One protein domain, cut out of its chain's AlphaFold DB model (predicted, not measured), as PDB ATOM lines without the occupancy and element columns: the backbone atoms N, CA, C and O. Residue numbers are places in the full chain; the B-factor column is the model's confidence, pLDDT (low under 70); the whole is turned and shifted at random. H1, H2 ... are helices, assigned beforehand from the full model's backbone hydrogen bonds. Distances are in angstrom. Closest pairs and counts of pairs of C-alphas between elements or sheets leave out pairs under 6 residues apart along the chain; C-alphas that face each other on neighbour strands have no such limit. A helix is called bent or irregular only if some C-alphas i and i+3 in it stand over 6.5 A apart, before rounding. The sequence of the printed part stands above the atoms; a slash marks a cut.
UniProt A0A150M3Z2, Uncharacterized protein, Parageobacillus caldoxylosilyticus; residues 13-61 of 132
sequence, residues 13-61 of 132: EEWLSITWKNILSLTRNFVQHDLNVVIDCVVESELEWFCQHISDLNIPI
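AT A GLANCE: This is residues 13 to 61 of the 132 residues of an uncharacterized protein of Parageobacillus caldoxylosilyticus (UniProt A0A150M3Z2). What is the main picture? A long helix, H1, and a shorter one, H2, lie side by side at a shallow tilt and run the same way, and the long link between them, residues 33 to 45, folds back from the end of H1 to the beginning of H2. Residues 40 to 45 of that link stick out and stand free. What is it made of? The printed part has 49 residues with two named helices, H1 then H2, and no named strand; its class is all helix. It is compact, with a radius of gyration of the C-alphas of 10.7 A, yet elongated, spanning 31 by 17 by 16 A.

IN THESE COORDINATES: Where is the longest helix? H1 is residues 13 to 32, 28.5 A from first to last C-alpha, from C-alpha 13 at (-22.504, -1.393, 30.483) to C-alpha 32 at (-47.037, -13.487, 22.375). Where is the other? H2 is residues 46 to 57, 18.0 A long from first to last C-alpha, and C-alpha 57 is at (-47.812, -5.288, 23.013). It is irregular: C-alphas 53 and 56 are 7.4 A apart.

HOW THE PARTS SIT: How do H1 and H2 stand to each other? They touch, and their closest C-alphas, those of Leu 24 and Phe 50, are 7.0 A apart. Their lines stand at a shallow tilt of 28 degrees, running the same way. What do the backbones show? In H1 every O i to N i+4 pair is within hydrogen-bond range; in H2, 6 of 8 are.

THE WHOLE: How large is it? The two C-alphas farthest apart, those of Glu 13 and Asp 34, are 31.6 A apart. Is anything missing or uncertain? The printed part has no cut, and no printed residue is under 70 in pLDDT; the mean of the printed part is 95.5. Which link is long? That from H1 to H2, with 13 residues.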
ATOM      1  N   GLU A  13     -21.408  -2.064  31.178       89.75
ATOM      2  CA  GLU A  13     -22.504  -1.393  30.483       89.75
ATOM      3  C   GLU A  13     -22.972  -2.192  29.260       89.75
ATOM      4  O   GLU A  13     -24.170  -2.285  28.983       89.75
ATOM      5  N   GLU A  14     -22.035  -2.815  28.544       92.19
ATOM      6  CA  GLU A  14     -22.342  -3.676  27.405       92.19
ATOM      7  C   GLU A  14     -22.991  -4.989  27.875       92.19
ATOM      8  O   GLU A  14     -24.024  -5.385  27.331       92.19
ATOM      9  N   TRP A  15     -22.473  -5.615  28.939       91.50
ATOM     10  CA  TRP A  15     -23.109  -6.776  29.579       91.50
ATOM     11  C   TRP A  15     -24.542  -6.492  30.027       91.50
ATOM     12  O   TRP A  15     -25.445  -7.298  29.785       91.50
ATOM     13  N   LEU A  16     -24.757  -5.344  30.669       92.81
ATOM     14  CA  LEU A  16     -26.063  -4.909  31.139       92.81
ATOM     15  C   LEU A  16     -27.015  -4.693  29.957       92.81
ATOM     16  O   LEU A  16     -28.128  -5.216  29.964       92.81
ATOM     17  N   SER A  17     -26.556  -4.017  28.898       94.56
ATOM     18  CA  SER A  17     -27.338  -3.820  27.672       94.56
ATOM     19  C   SER A  17     -27.739  -5.147  27.020       94.56
ATOM     20  O   SER A  17     -28.898  -5.328  26.645       94.56
ATOM     21  N   ILE A  18     -26.803  -6.095  26.900       95.25
ATOM     22  CA  ILE A  18     -27.075  -7.429  26.344       95.25
ATOM     23  C   ILE A  18     -28.095  -8.170  27.213       95.25
ATOM     24  O   ILE A  18     -29.042  -8.756  26.687       95.25
ATOM     25  N   THR A  19     -27.945  -8.110  28.536       95.38
ATOM     26  CA  THR A  19     -28.866  -8.750  29.484       95.38
ATOM     27  C   THR A  19     -30.289  -8.225  29.310       95.38
ATOM     28  O   THR A  19     -31.215  -9.016  29.139       95.38
ATOM     29  N   TRP A  20     -30.468  -6.906  29.253       97.44
ATOM     30  CA  TRP A  20     -31.783  -6.291  29.064       97.44
ATOM     31  C   TRP A  20     -32.399  -6.573  27.694       97.44
ATOM     32  O   TRP A  20     -33.599  -6.830  27.609       97.44
ATOM     33  N   LYS A  21     -31.593  -6.619  26.626       97.88
ATOM     34  CA  LYS A  21     -32.060  -7.060  25.300       97.88
ATOM     35  C   LYS A  21     -32.569  -8.501  25.333       97.88
ATOM     36  O   LYS A  21     -33.628  -8.779  24.779       97.88
ATOM     37  N   ASN A  22     -31.871  -9.398  26.028       98.00
ATOM     38  CA  ASN A  22     -32.303 -10.788  26.177       98.00
ATOM     39  C   ASN A  22     -33.589 -10.907  27.010       98.00
ATOM     40  O   ASN A  22     -34.503 -11.630  26.611       98.00
ATOM     41  N   ILE A  23     -33.693 -10.174  28.126       98.12
ATOM     42  CA  ILE A  23     -34.918 -10.106  28.941       98.12
ATOM     43  C   ILE A  23     -36.096  -9.612  28.093       98.12
ATOM     44  O   ILE A  23     -37.170 -10.212  28.137       98.12
ATOM     45  N   LEU A  24     -35.897  -8.568  27.283       98.31
ATOM     46  CA  LEU A  24     -36.915  -8.055  26.367       98.31
ATOM     47  C   LEU A  24     -37.346  -9.125  25.361       98.31
ATOM     48  O   LEU A  24     -38.536  -9.401  25.247       98.31
ATOM     49  N   SER A  25     -36.404  -9.766  24.663       98.50
ATOM     50  CA  SER A  25     -36.723 -10.811  23.684       98.50
ATOM     51  C   SER A  25     -37.510 -11.971  24.301       98.50
ATOM     52  O   SER A  25     -38.498 -12.414  23.718       98.50
ATOM     53  N   LEU A  26     -37.118 -12.433  25.493       98.44
ATOM     54  CA  LEU A  26     -37.822 -13.504  26.203       98.44
ATOM     55  C   LEU A  26     -39.211 -13.071  26.669       98.44
ATOM     56  O   LEU A  26     -40.173 -13.813  26.478       98.44
ATOM     57  N   THR A  27     -39.334 -11.867  27.230       98.31
ATOM     58  CA  THR A  27     -40.629 -11.322  27.657       98.31
ATOM     59  C   THR A  27     -41.593 -11.255  26.480       98.31
ATOM     60  O   THR A  27     -42.710 -11.750  26.581       98.31
ATOM     61  N   ARG A  28     -41.152 -10.707  25.339       98.06
ATOM     62  CA  ARG A  28     -41.980 -10.612  24.129       98.06
ATOM     63  C   ARG A  28     -42.438 -11.988  23.655       98.06
ATOM     64  O   ARG A  28     -43.622 -12.160  23.390       98.06
ATOM     65  N   ASN A  29     -41.527 -12.960  23.610       98.44
ATOM     66  CA  ASN A  29     -41.854 -14.333  23.233       98.44
ATOM     67  C   ASN A  29     -42.938 -14.926  24.147       98.44
ATOM     68  O   ASN A  29     -43.934 -15.447  23.663       98.44
ATOM     69  N   PHE A  30     -42.790 -14.808  25.466       98.50
ATOM     70  CA  PHE A  30     -43.785 -15.339  26.401       98.50
ATOM     71  C   PHE A  30     -45.140 -14.632  26.298       98.50
ATOM     72  O   PHE A  30     -46.170 -15.300  26.252       98.50
ATOM     73  N   VAL A  31     -45.145 -13.304  26.189       97.31
ATOM     74  CA  VAL A  31     -46.381 -12.520  26.057       97.31
ATOM     75  C   VAL A  31     -47.133 -12.864  24.769       97.31
ATOM     76  O   VAL A  31     -48.349 -13.001  24.797       97.31
ATOM     77  N   GLN A  32     -46.430 -13.069  23.649       96.75
ATOM     78  CA  GLN A  32     -47.037 -13.487  22.375       96.75
ATOM     79  C   GLN A  32     -47.685 -14.881  22.424       96.75
ATOM     80  O   GLN A  32     -48.445 -15.235  21.526       96.75
ATOM     81  N   HIS A  33     -47.389 -15.660  23.465       97.56
ATOM     82  CA  HIS A  33     -47.985 -16.961  23.749       97.56
ATOM     83  C   HIS A  33     -48.961 -16.918  24.938       97.56
ATOM     84  O   HIS A  33     -49.215 -17.949  25.557       97.56
ATOM     85  N   ASP A  34     -49.496 -15.734  25.262       96.38
ATOM     86  CA  ASP A  34     -50.474 -15.507  26.333       96.38
ATOM     87  C   ASP A  34     -49.973 -15.915  27.734       96.38
ATOM     88  O   ASP A  34     -50.751 -16.284  28.619       96.38
ATOM     89  N   LEU A  35     -48.654 -15.850  27.962       97.81
ATOM     90  CA  LEU A  35     -48.042 -16.162  29.253       97.81
ATOM     91  C   LEU A  35     -47.744 -14.896  30.062       97.81
ATOM     92  O   LEU A  35     -47.188 -13.919  29.558       97.81
ATOM     93  N   ASN A  36     -48.036 -14.960  31.363       95.88
ATOM     94  CA  ASN A  36     -47.585 -13.955  32.324       95.88
ATOM     95  C   ASN A  36     -46.072 -14.068  32.544       95.88
ATOM     96  O   ASN A  36     -45.540 -15.172  32.680       95.88
ATOM     97  N   VAL A  37     -45.394 -12.925  32.652       97.19
ATOM     98  CA  VAL A  37     -43.941 -12.861  32.847       97.19
ATOM     99  C   VAL A  37     -43.620 -12.182  34.171       97.19
ATOM    100  O   VAL A  37     -44.132 -11.107  34.471       97.19
ATOM    101  N   VAL A  38     -42.742 -12.810  34.953       96.62
ATOM    102  CA  VAL A  38     -42.154 -12.236  36.167       96.62
ATOM    103  C   VAL A  38     -40.659 -12.085  35.930       96.62
ATOM    104  O   VAL A  38     -39.982 -13.061  35.613       96.62
ATOM    105  N   ILE A  39     -40.156 -10.862  36.077       97.25
ATOM    106  CA  ILE A  39     -38.737 -10.537  35.923       97.25
ATOM    107  C   ILE A  39     -38.187 -10.227  37.317       97.25
ATOM    108  O   ILE A  39     -38.500  -9.187  37.889       97.25
ATOM    109  N   ASP A  40     -37.382 -11.138  37.861       95.56
ATOM    110  CA  ASP A  40     -36.708 -10.965  39.152       95.56
ATOM    111  C   ASP A  40     -35.284 -10.444  38.924       95.56
ATOM    112  O   ASP A  40     -34.357 -11.206  38.640       95.56
ATOM    113  N   CYS A  41     -35.128  -9.121  38.951       94.31
ATOM    114  CA  CYS A  41     -33.830  -8.473  38.815       94.31
ATOM    115  C   CYS A  41     -33.802  -7.101  39.500       94.31
ATOM    116  O   CYS A  41     -34.837  -6.501  39.793       94.31
ATOM    117  N   VAL A  42     -32.593  -6.592  39.734       93.12
ATOM    118  CA  VAL A  42     -32.391  -5.207  40.171       93.12
ATOM    119  C   VAL A  42     -32.541  -4.287  38.961       93.12
ATOM    120  O   VAL A  42     -31.824  -4.446  37.977       93.12
ATOM    121  N   VAL A  43     -33.440  -3.309  39.066       93.56
ATOM    122  CA  VAL A  43     -33.660  -2.266  38.055       93.56
ATOM    123  C   VAL A  43     -33.186  -0.935  38.629       93.56
ATOM    124  O   VAL A  43     -33.695  -0.488  39.656       93.56
ATOM    125  N   GLU A  44     -32.192  -0.310  37.999       91.25
ATOM    126  CA  GLU A  44     -31.642   0.976  38.444       91.25
ATOM    127  C   GLU A  44     -32.165   2.129  37.579       91.25
ATOM    128  O   GLU A  44     -32.666   3.117  38.116       91.25
ATOM    129  N   SER A  45     -32.075   1.998  36.252       91.06
ATOM    130  CA  SER A  45     -32.520   3.019  35.283       91.06
ATOM    131  C   SER A  45     -33.257   2.453  34.068       91.06
ATOM    132  O   SER A  45     -33.689   3.195  33.193       91.06
ATOM    133  N   GLU A  46     -33.411   1.136  33.992       93.94
ATOM    134  CA  GLU A  46     -33.792   0.455  32.757       93.94
ATOM    135  C   GLU A  46     -35.305   0.339  32.567       93.94
ATOM    136  O   GLU A  46     -35.749  -0.035  31.484       93.94
ATOM    137  N   LEU A  47     -36.103   0.692  33.582       93.69
ATOM    138  CA  LEU A  47     -37.563   0.588  33.544       93.69
ATOM    139  C   LEU A  47     -38.169   1.355  32.363       93.69
ATOM    140  O   LEU A  47     -38.977   0.800  31.621       93.69
ATOM    141  N   GLU A  48     -37.774   2.616  32.184       93.81
ATOM    142  CA  GLU A  48     -38.311   3.470  31.121       93.81
ATOM    143  C   GLU A  48     -37.990   2.891  29.742       93.81
ATOM    144  O   GLU A  48     -38.887   2.688  28.922       93.81
ATOM    145  N   TRP A  49     -36.722   2.527  29.529       95.94
ATOM    146  CA  TRP A  49     -36.276   1.876  28.302       95.94
ATOM    147  C   TRP A  49     -37.069   0.592  28.035       95.94
ATOM    148  O   TRP A  49     -37.582   0.400  26.933       95.94
ATOM    149  N   PHE A  50     -37.212  -0.278  29.037       96.69
ATOM    150  CA  PHE A  50     -37.888  -1.562  28.881       96.69
ATOM    151  C   PHE A  50     -39.349  -1.386  28.472       96.69
ATOM    152  O   PHE A  50     -39.813  -2.003  27.511       96.69
ATOM    153  N   CYS A  51     -40.063  -0.502  29.161       95.31
ATOM    154  CA  CYS A  51     -41.465  -0.270  28.883       95.31
ATOM    155  C   CYS A  51     -41.699   0.408  27.522       95.31
ATOM    156  O   CYS A  51     -42.642   0.043  26.824       95.31
ATOM    157  N   GLN A  52     -40.822   1.325  27.090       95.88
ATOM    158  CA  GLN A  52     -40.878   1.889  25.733       95.88
ATOM    159  C   GLN A  52     -40.797   0.784  24.662       95.88
ATOM    160  O   GLN A  52     -41.568   0.797  23.703       95.88
ATOM    161  N   HIS A  53     -39.929  -0.215  24.852       96.62
ATOM    162  CA  HIS A  53     -39.673  -1.285  23.874       96.62
ATOM    163  C   HIS A  53     -40.697  -2.434  23.880       96.62
ATOM    164  O   HIS A  53     -40.625  -3.328  23.029       96.62
ATOM    165  N   ILE A  54     -41.631  -2.442  24.831       95.81
ATOM    166  CA  ILE A  54     -42.723  -3.423  24.898       95.81
ATOM    167  C   ILE A  54     -44.108  -2.775  24.762       95.81
ATOM    168  O   ILE A  54     -45.128  -3.463  24.809       95.81
ATOM    169  N   SER A  55     -44.147  -1.453  24.571       94.94
ATOM    170  CA  SER A  55     -45.376  -0.656  24.484       94.94
ATOM    171  C   SER A  55     -46.314  -1.099  23.355       94.94
ATOM    172  O   SER A  55     -47.531  -1.022  23.500       94.94
ATOM    173  N   ASP A  56     -45.770  -1.647  22.265       95.69
ATOM    174  CA  ASP A  56     -46.530  -2.178  21.130       95.69
ATOM    175  C   ASP A  56     -47.369  -3.418  21.474       95.69
ATOM    176  O   ASP A  56     -48.342  -3.705  20.779       95.69
ATOM    177  N   LEU A  57     -47.035  -4.133  22.556       94.00
ATOM    178  CA  LEU A  57     -47.812  -5.288  23.013       94.00
ATOM    179  C   LEU A  57     -49.072  -4.892  23.800       94.00
ATOM    180  O   LEU A  57     -49.907  -5.754  24.056       94.00
ATOM    181  N   ASN A  58     -49.220  -3.613  24.177       91.19
ATOM    182  CA  ASN A  58     -50.372  -3.079  24.920       91.19
ATOM    183  C   ASN A  58     -50.747  -3.915  26.166       91.19
ATOM    184  O   ASN A  58     -51.919  -4.190  26.429       91.19
ATOM    185  N   ILE A  59     -49.732  -4.348  26.918       93.12
ATOM    186  CA  ILE A  59     -49.892  -5.150  28.135       93.12
ATOM    187  C   ILE A  59     -49.793  -4.288  29.398       93.12
ATOM    188  O   ILE A  59     -49.026  -3.322  29.429       93.12
ATOM    189  N   PRO A  60     -50.506  -4.647  30.478       93.62
ATOM    190  CA  PRO A  60     -50.293  -4.015  31.770       93.62
ATOM    191  C   PRO A  60     -48.940  -4.443  32.355       93.62
ATOM    192  O   PRO A  60     -48.627  -5.631  32.428       93.62
ATOM    193  N   ILE A  61     -48.153  -3.475  32.826       94.75
ATOM    194  CA  ILE A  61     -46.862  -3.721  33.481       94.75
ATOM    195  C   ILE A  61     -46.988  -3.372  34.957       94.75
ATOM    196  O   ILE A  61     -47.423  -2.272  35.305       94.75
TER     197      ILE A  61